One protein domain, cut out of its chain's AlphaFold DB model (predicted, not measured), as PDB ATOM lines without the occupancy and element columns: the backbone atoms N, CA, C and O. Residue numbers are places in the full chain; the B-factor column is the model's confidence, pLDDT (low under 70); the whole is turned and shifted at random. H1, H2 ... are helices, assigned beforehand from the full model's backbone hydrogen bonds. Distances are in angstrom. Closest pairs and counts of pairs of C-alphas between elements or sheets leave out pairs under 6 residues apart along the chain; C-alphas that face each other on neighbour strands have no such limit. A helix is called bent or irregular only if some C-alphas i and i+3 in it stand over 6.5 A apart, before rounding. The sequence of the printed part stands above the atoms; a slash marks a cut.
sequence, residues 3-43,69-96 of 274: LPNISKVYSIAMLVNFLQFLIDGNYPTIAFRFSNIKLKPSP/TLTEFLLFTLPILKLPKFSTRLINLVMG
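What this domain is: This is residues 3 to 43 and 69 to 96 of the 274 residues of the protein "RING-type domain-containing protein" of Pachysolen tannophilus NRRL Y-2460 (UniProt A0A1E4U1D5). A long helix, H1, has the short H2 folded back beside it, and a second piece, H3 and H4 joined as an open V, stands free of them. The printed part has 69 residues with four named helices, H1 to H4 in order, and no named strand: all helix. It is extended, radius of gyration of the C-alphas 19.5 A, and flat, spanning 50 by 42 by 18 A.

Where its parts are: H1, residues 3 to 24, runs 31.4 A from C-alpha 3 at (145.121, 163.267, 198.887). H2 is residues 30 to 34. H3, residues 69 to 80, measures 17.2 A and is neither bent nor irregular, but only just: C-alphas 76 and 79 are 6.2 A apart. H4, residues 83 to 94, measures 15.6 A and ends at C-alpha 94, (146.503, 182.988, 177.122).

How they stand to each other: H1 and H2 are close but not clearly touching; their closest C-alphas, of Asn 17 and Ile 30, are 6.4 A apart. H3 and H4 meet only through their tight link. H1 and H2 are each apart from H3 and H4. Every O i to N i+4 pair is within hydrogen-bond range in H1 and H2, 6 of 8 in H3, 7 of 8 in H4.

The domain as a whole: Residues 44 to 68 are not printed; C-alphas 43 and 69 are 32.1 A apart. Confidence is low, pLDDT under 70, in 27 residues, among them 38 to 43 and 82 to 89.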
ATOM      1  N   LEU A   3     143.711 162.875 198.708       63.62
ATOM      2  CA  LEU A   3     145.121 163.267 198.887       63.62
ATOM      3  C   LEU A   3     145.750 164.062 197.717       63.62
ATOM      4  O   LEU A   3     146.392 165.078 197.984       63.62
ATOM      5  N   PRO A   4     145.582 163.679 196.430       73.81
ATOM      6  CA  PRO A   4     146.238 164.404 195.336       73.81
ATOM      7  C   PRO A   4     145.636 165.795 195.106       73.81
ATOM      8  O   PRO A   4     146.332 166.698 194.650       73.81
ATOM      9  N   ASN A   5     144.361 165.991 195.446       75.06
ATOM     10  CA  ASN A   5     143.700 167.287 195.303       75.06
ATOM     11  C   ASN A   5     144.177 168.262 196.383       75.06
ATOM     12  O   ASN A   5     144.447 169.420 196.078       75.06
ATOM     13  N   ILE A   6     144.382 167.779 197.611       83.75
ATOM     14  CA  ILE A   6     144.953 168.569 198.711       83.75
ATOM     15  C   ILE A   6     146.382 169.012 198.390       83.75
ATOM     16  O   ILE A   6     146.712 170.180 198.578       83.75
ATOM     17  N   SER A   7     147.210 168.121 197.834       81.31
ATOM     18  CA  SER A   7     148.573 168.480 197.423       81.31
ATOM     19  C   SER A   7     148.580 169.570 196.351       81.31
ATOM     20  O   SER A   7     149.388 170.490 196.431       81.31
ATOM     21  N   LYS A   8     147.677 169.504 195.365       83.75
ATOM     22  CA  LYS A   8     147.567 170.526 194.312       83.75
ATOM     23  C   LYS A   8     147.106 171.869 194.868       83.75
ATOM     24  O   LYS A   8     147.687 172.894 194.527       83.75
ATOM     25  N   VAL A   9     146.097 171.864 195.740       85.00
ATOM     26  CA  VAL A   9     145.608 173.080 196.407       85.00
ATOM     27  C   VAL A   9     146.714 173.707 197.258       85.00
ATOM     28  O   VAL A   9     146.893 174.919 197.212       85.00
ATOM     29  N   TYR A  10     147.513 172.895 197.954       87.62
ATOM     30  CA  TYR A  10     148.668 173.369 198.715       87.62
ATOM     31  C   TYR A  10     149.752 173.987 197.816       87.62
ATOM     32  O   TYR A  10     150.225 175.087 198.098       87.62
ATOM     33  N   SER A  11     150.101 173.344 196.697       82.94
ATOM     34  CA  SER A  11     151.064 173.894 195.732       82.94
ATOM     35  C   SER A  11     150.592 175.216 195.119       82.94
ATOM     36  O   SER A  11     151.381 176.150 194.996       82.94
ATOM     37  N   ILE A  12     149.304 175.327 194.778       86.62
ATOM     38  CA  ILE A  12     148.713 176.562 194.240       86.62
ATOM     39  C   ILE A  12     148.699 177.660 195.307       86.62
ATOM     40  O   ILE A  12     149.084 178.790 195.025       86.62
ATOM     41  N   ALA A  13     148.319 177.337 196.545       83.88
ATOM     42  CA  ALA A  13     148.342 178.292 197.650       83.88
ATOM     43  C   ALA A  13     149.762 178.813 197.923       83.88
ATOM     44  O   ALA A  13     149.947 180.006 198.170       83.88
ATOM     45  N   MET A  14     150.775 177.944 197.840       82.88
ATOM     46  CA  MET A  14     152.179 178.323 198.012       82.88
ATOM     47  C   MET A  14     152.661 179.237 196.883       82.88
ATOM     48  O   MET A  14     153.341 180.224 197.156       82.88
ATOM     49  N   LEU A  15     152.251 178.958 195.641       85.56
ATOM     50  CA  LEU A  15     152.541 179.803 194.485       85.56
ATOM     51  C   LEU A  15     151.908 181.193 194.631       85.56
ATOM     52  O   LEU A  15     152.589 182.196 194.455       85.56
ATOM     53  N   VAL A  16     150.631 181.270 195.009       84.69
ATOM     54  CA  VAL A  16     149.941 182.552 195.224       84.69
ATOM     55  C   VAL A  16     150.594 183.345 196.359       84.69
ATOM     56  O   VAL A  16     150.809 184.546 196.220       84.69
ATOM     57  N   ASN A  17     150.977 182.685 197.458       82.88
ATOM     58  CA  ASN A  17     151.709 183.340 198.543       82.88
ATOM     59  C   ASN A  17     153.073 183.869 198.081       82.88
ATOM     60  O   ASN A  17     153.483 184.949 198.494       82.88
ATOM     61  N   PHE A  18     153.767 183.125 197.222       81.00
ATOM     62  CA  PHE A  18     155.036 183.550 196.645       81.00
ATOM     63  C   PHE A  18     154.873 184.749 195.700       81.00
ATOM     64  O   PHE A  18     155.653 185.692 195.771       81.00
ATOM     65  N   LEU A  19     153.828 184.774 194.869       83.25
ATOM     66  CA  LEU A  19     153.526 185.924 194.010       83.25
ATOM     67  C   LEU A  19     153.189 187.172 194.834       83.25
ATOM     68  O   LEU A  19     153.705 188.248 194.549       83.25
ATOM     69  N   GLN A  20     152.389 187.020 195.890       79.69
ATOM     70  CA  GLN A  20     152.097 188.122 196.805       79.69
ATOM     71  C   GLN A  20     153.367 188.614 197.516       79.69
ATOM     72  O   GLN A  20     153.563 189.813 197.686       79.69
ATOM     73  N   PHE A  21     154.265 187.697 197.890       80.62
ATOM     74  CA  PHE A  21     155.566 188.039 198.460       80.62
ATOM     75  C   PHE A  21     156.443 188.836 197.493       80.62
ATOM     76  O   PHE A  21     157.119 189.757 197.933       80.62
ATOM     77  N   LEU A  22     156.423 188.530 196.195       80.50
ATOM     78  CA  LEU A  22     157.186 189.297 195.207       80.50
ATOM     79  C   LEU A  22     156.696 190.745 195.070       80.50
ATOM     80  O   LEU A  22     157.483 191.608 194.695       80.50
ATOM     81  N   ILE A  23     155.425 191.009 195.378       77.06
ATOM     82  CA  ILE A  23     154.828 192.348 195.310       77.06
ATOM     83  C   ILE A  23     155.052 193.107 196.625       77.06
ATOM     84  O   ILE A  23     155.517 194.242 196.613       77.06
ATOM     85  N   ASP A  24     154.756 192.471 197.762       74.69
ATOM     86  CA  ASP A  24     154.760 193.135 199.072       74.69
ATOM     87  C   ASP A  24     156.099 193.021 199.823       74.69
ATOM     88  O   ASP A  24     156.334 193.754 200.781       74.69
ATOM     89  N   GLY A  25     156.948 192.046 199.480       69.00
ATOM     90  CA  GLY A  25     158.248 191.780 200.115       69.00
ATOM     91  C   GLY A  25     158.203 191.264 201.563       69.00
ATOM     92  O   GLY A  25     159.249 191.049 202.169       69.00
ATOM     93  N   ASN A  26     157.016 191.058 202.145       65.62
ATOM     94  CA  ASN A  26     156.868 190.923 203.602       65.62
ATOM     95  C   ASN A  26     156.897 189.479 204.152       65.62
ATOM     96  O   ASN A  26     157.458 189.256 205.228       65.62
ATOM     97  N   TYR A  27     156.288 188.500 203.463       72.94
ATOM     98  CA  TYR A  27     156.108 187.123 203.972       72.94
ATOM     99  C   TYR A  27     156.491 186.033 202.949       72.94
ATOM    100  O   TYR A  27     155.679 185.695 202.087       72.94
ATOM    101  N   PRO A  28     157.678 185.412 203.050       69.81
ATOM    102  CA  PRO A  28     158.199 184.512 202.013       69.81
ATOM    103  C   PRO A  28     157.483 183.155 201.938       69.81
ATOM    104  O   PRO A  28     157.488 182.514 200.891       69.81
ATOM    105  N   THR A  29     156.839 182.693 203.016       72.19
ATOM    106  CA  THR A  29     156.067 181.437 203.012       72.19
ATOM    107  C   THR A  29     154.762 181.574 203.797       72.19
ATOM    108  O   THR A  29     154.632 182.435 204.670       72.19
ATOM    109  N   ILE A  30     153.801 180.684 203.520       69.25
ATOM    110  CA  ILE A  30     152.512 180.613 204.232       69.25
ATOM    111  C   ILE A  30     152.732 180.419 205.742       69.25
ATOM    112  O   ILE A  30     151.994 180.982 206.548       69.25
ATOM    113  N   ALA A  31     153.778 179.684 206.136       73.81
ATOM    114  CA  ALA A  31     154.134 179.485 207.539       73.81
ATOM    115  C   ALA A  31     154.496 180.810 208.233       73.81
ATOM    116  O   ALA A  31     154.047 181.054 209.349       73.81
ATOM    117  N   PHE A  32     155.221 181.710 207.562       70.56
ATOM    118  CA  PHE A  32     155.526 183.040 208.107       70.56
ATOM    119  C   PHE A  32     154.295 183.952 208.179       70.56
ATOM    120  O   PHE A  32     154.224 184.794 209.073       70.56
ATOM    121  N   ARG A  33     153.303 183.749 207.299       69.88
ATOM    122  CA  ARG A  33     152.001 184.429 207.369       69.88
ATOM    123  C   ARG A  33     151.178 183.971 208.576       69.88
ATOM    124  O   ARG A  33     150.585 184.814 209.238       69.88
ATOM    125  N   PHE A  34     151.180 182.675 208.896       72.19
ATOM    126  CA  PHE A  34     150.558 182.168 210.129       72.19
ATOM    127  C   PHE A  34     151.321 182.602 211.387       72.19
ATOM    128  O   PHE A  34     150.700 182.944 212.388       72.19
ATOM    129  N   SER A  35     152.651 182.650 211.321       67.56
ATOM    130  CA  SER A  35     153.496 183.052 212.449       67.56
ATOM    131  C   SER A  35     153.673 184.571 212.599       67.56
ATOM    132  O   SER A  35     154.360 184.997 213.520       67.56
ATOM    133  N   ASN A  36     153.072 185.406 211.738       67.88
ATOM    134  CA  ASN A  36     153.199 186.877 211.745       67.88
ATOM    135  C   ASN A  36     154.648 187.408 211.811       67.88
ATOM    136  O   ASN A  36     154.900 188.521 212.277       67.88
ATOM    137  N   ILE A  37     155.614 186.638 211.313       70.81
ATOM    138  CA  ILE A  37     157.015 187.057 211.265       70.81
ATOM    139  C   ILE A  37     157.207 187.805 209.950       70.81
ATOM    140  O   ILE A  37     157.216 187.214 208.870       70.81
ATOM    141  N   LYS A  38     157.325 189.126 210.058       66.62
ATOM    142  CA  LYS A  38     157.606 190.016 208.931       66.62
ATOM    143  C   LYS A  38     159.109 190.057 208.694       66.62
ATOM    144  O   LYS A  38     159.858 190.392 209.612       66.62
ATOM    145  N   LEU A  39     159.546 189.782 207.469       62.47
ATOM    146  CA  LEU A  39     160.902 190.127 207.062       62.47
ATOM    147  C   LEU A  39     160.964 191.647 206.890       62.47
ATOM    148  O   LEU A  39     160.466 192.190 205.911       62.47
ATOM    149  N   LYS A  40     161.541 192.348 207.867       58.31
ATOM    150  CA  LYS A  40     161.961 193.737 207.673       58.31
ATOM    151  C   LYS A  40     163.356 193.717 207.051       58.31
ATOM    152  O   LYS A  40     164.233 193.063 207.619       58.31
ATOM    153  N   PRO A  41     163.593 194.418 205.932       56.56
ATOM    154  CA  PRO A  41     164.946 194.638 205.442       56.56
ATOM    155  C   PRO A  41     165.779 195.281 206.558       56.56
ATOM    156  O   PRO A  41     165.382 196.305 207.116       56.56
ATOM    157  N   SER A  42     166.898 194.656 206.929       46.72
ATOM    158  CA  SER A  42     167.852 195.266 207.856       46.72
ATOM    159  C   SER A  42     168.509 196.451 207.140       46.72
ATOM    160  O   SER A  42     169.089 196.245 206.073       46.72
ATOM    161  N   PRO A  43     168.453 197.680 207.683       52.03
ATOM    162  CA  PRO A  43     168.999 198.868 207.023       52.03
ATOM    163  C   PRO A  43     170.538 198.882 206.940       52.03
ATOM    164  O   PRO A  43     171.116 199.855 206.475       52.03
ATOM    165  N   THR A  69     172.688 191.885 177.064       94.62
ATOM    166  CA  THR A  69     173.152 190.752 176.239       94.62
ATOM    167  C   THR A  69     172.030 189.762 175.920       94.62
ATOM    168  O   THR A  69     171.959 189.240 174.808       94.62
ATOM    169  N   LEU A  70     171.096 189.542 176.851       92.00
ATOM    170  CA  LEU A  70     169.915 188.712 176.626       92.00
ATOM    171  C   LEU A  70     168.991 189.312 175.563       92.00
ATOM    172  O   LEU A  70     168.521 188.586 174.689       92.00
ATOM    173  N   THR A  71     168.706 190.615 175.627       93.69
ATOM    174  CA  THR A  71     167.828 191.271 174.645       93.69
ATOM    175  C   THR A  71     168.465 191.353 173.265       93.69
ATOM    176  O   THR A  71     167.781 191.113 172.274       93.69
ATOM    177  N   GLU A  72     169.771 191.609 173.199       93.94
ATOM    178  CA  GLU A  72     170.540 191.599 171.956       93.94
ATOM    179  C   GLU A  72     170.489 190.211 171.304       93.94
ATOM    180  O   GLU A  72     170.101 190.074 170.143       93.94
ATOM    181  N   PHE A  73     170.739 189.154 172.081       90.19
ATOM    182  CA  PHE A  73     170.570 187.780 171.615       90.19
ATOM    183  C   PHE A  73     169.126 187.479 171.180       90.19
ATOM    184  O   PHE A  73     168.907 186.828 170.154       90.19
ATOM    185  N   LEU A  74     168.121 187.948 171.927       89.31
ATOM    186  CA  LEU A  74     166.711 187.702 171.622       89.31
ATOM    187  C   LEU A  74     166.285 188.376 170.316       89.31
ATOM    188  O   LEU A  74     165.553 187.756 169.553       89.31
ATOM    189  N   LEU A  75     166.756 189.590 170.025       87.44
ATOM    190  CA  LEU A  75     166.461 190.281 168.767       87.44
ATOM    191  C   LEU A  75     166.971 189.511 167.546       87.44
ATOM    192  O   LEU A  75     166.293 189.501 166.524       87.44
ATOM    193  N   PHE A  76     168.103 188.815 167.657       85.38
ATOM    194  CA  PHE A  76     168.595 187.929 166.596       85.38
ATOM    195  C   PHE A  76     167.889 186.572 166.575       85.38
ATOM    196  O   PHE A  76     167.669 185.984 165.517       85.38
ATOM    197  N   THR A  77     167.484 186.074 167.739       87.31
ATOM    198  CA  THR A  77     166.817 184.775 167.873       87.31
ATOM    199  C   THR A  77     165.350 184.838 167.428       87.31
ATOM    200  O   THR A  77     164.838 183.894 166.829       87.31
ATOM    201  N   LEU A  78     164.669 185.961 167.658       84.31
ATOM    202  CA  LEU A  78     163.262 186.199 167.335       84.31
ATOM    203  C   LEU A  78     162.911 186.047 165.839       84.31
ATOM    204  O   LEU A  78     161.914 185.383 165.557       84.31
ATOM    205  N   PRO A  79     163.686 186.571 164.869       80.94
ATOM    206  CA  PRO A  79     163.440 186.335 163.445       80.94
ATOM    207  C   PRO A  79     163.770 184.900 162.996       80.94
ATOM    208  O   PRO A  79     163.231 184.436 161.991       80.94
ATOM    209  N   ILE A  80     164.625 184.178 163.729       80.38
ATOM    210  CA  ILE A  80     165.010 182.789 163.416       80.38
ATOM    211  C   ILE A  80     163.969 181.798 163.953       80.38
ATOM    212  O   ILE A  80     163.642 180.794 163.311       80.38
ATOM    213  N   LEU A  81     163.397 182.091 165.118       73.75
ATOM    214  CA  LEU A  81     162.248 181.380 165.653       73.75
ATOM    215  C   LEU A  81     161.068 181.618 164.710       73.75
ATOM    216  O   LEU A  81     160.528 182.714 164.634       73.75
ATOM    217  N   LYS A  82     160.625 180.587 163.982       64.25
ATOM    218  CA  LYS A  82     159.387 180.661 163.194       64.25
ATOM    219  C   LYS A  82     158.185 180.820 164.138       64.25
ATOM    220  O   LYS A  82     157.462 179.868 164.438       64.25
ATOM    221  N   LEU A  83     157.928 182.060 164.548       65.06
ATOM    222  CA  LEU A  83     156.879 182.452 165.476       65.06
ATOM    223  C   LEU A  83     155.436 182.322 164.969       65.06
ATOM    224  O   LEU A  83     154.577 182.274 165.852       65.06
ATOM    225  N   PRO A  84     155.073 182.200 163.666       62.31
ATOM    226  CA  PRO A  84     153.650 182.212 163.325       62.31
ATOM    227  C   PRO A  84     152.897 181.018 163.924       62.31
ATOM    228  O   PRO A  84     151.743 181.156 164.303       62.31
ATOM    229  N   LYS A  85     153.542 179.856 164.107       57.78
ATOM    230  CA  LYS A  85     152.888 178.683 164.721       57.78
ATOM    231  C   LYS A  85     152.928 178.702 166.254       57.78
ATOM    232  O   LYS A  85     151.984 178.229 166.888       57.78
ATOM    233  N   PHE A  86     153.997 179.233 166.854       65.56
ATOM    234  CA  PHE A  86     154.152 179.292 168.313       65.56
ATOM    235  C   PHE A  86     153.330 180.426 168.928       65.56
ATOM    236  O   PHE A  86     152.599 180.184 169.884       65.56
ATOM    237  N   SER A  87     153.355 181.613 168.315       66.81
ATOM    238  CA  SER A  87     152.561 182.773 168.726       66.81
ATOM    239  C   SER A  87     151.070 182.448 168.720       66.81
ATOM    240  O   SER A  87     150.401 182.619 169.732       66.81
ATOM    241  N   THR A  88     150.548 181.826 167.654       64.31
ATOM    242  CA  THR A  88     149.146 181.395 167.636       64.31
ATOM    243  C   THR A  88     148.842 180.389 168.749       64.31
ATOM    244  O   THR A  88     147.776 180.468 169.348       64.31
ATOM    245  N   ARG A  89     149.738 179.456 169.094       62.25
ATOM    246  CA  ARG A  89     149.493 178.517 170.207       62.25
ATOM    247  C   ARG A  89     149.520 179.195 171.578       62.25
ATOM    248  O   ARG A  89     148.662 178.885 172.397       62.25
ATOM    249  N   LEU A  90     150.445 180.122 171.805       70.38
ATOM    250  CA  LEU A  90     150.582 180.856 173.065       70.38
ATOM    251  C   LEU A  90     149.436 181.850 173.264       70.38
ATOM    252  O   LEU A  90     148.807 181.854 174.316       70.38
ATOM    253  N   ILE A  91     149.080 182.597 172.217       69.44
ATOM    254  CA  ILE A  91     147.929 183.504 172.209       69.44
ATOM    255  C   ILE A  91     146.637 182.720 172.433       69.44
ATOM    256  O   ILE A  91     145.821 183.122 173.240       69.44
ATOM    257  N   ASN A  92     146.441 181.549 171.822       67.88
ATOM    258  CA  ASN A  92     145.229 180.759 172.083       67.88
ATOM    259  C   ASN A  92     145.158 180.138 173.482       67.88
ATOM    260  O   ASN A  92     144.067 179.773 173.920       67.88
ATOM    261  N   LEU A  93     146.302 179.991 174.149       68.19
ATOM    262  CA  LEU A  93     146.395 179.476 175.510       68.19
ATOM    263  C   LEU A  93     146.200 180.588 176.551       68.19
ATOM    264  O   LEU A  93     145.575 180.349 177.576       68.19
ATOM    265  N   VAL A  94     146.671 181.803 176.263       71.00
ATOM    266  CA  VAL A  94     146.503 182.988 177.122       71.00
ATOM    267  C   VAL A  94     145.150 183.673 176.898       71.00
ATOM    268  O   VAL A  94     144.554 184.196 177.832       71.00
ATOM    269  N   MET A  95     144.633 183.640 175.673       68.38
ATOM    270  CA  MET A  95     143.514 184.465 175.212       68.38
ATOM    271  C   MET A  95     142.239 183.649 174.950       68.38
ATOM    272  O   MET A  95     141.465 183.994 174.068       68.38
ATOM    273  N   GLY A  96     142.036 182.555 175.701       53.06
ATOM    274  CA  GLY A  96     140.763 181.827 175.799       53.06
ATOM    275  C   GLY A  96     140.084 181.546 174.457       53.06
ATOM    276  O   GLY A  96     139.227 182.300 174.011       53.06
TER     277      GLY A  96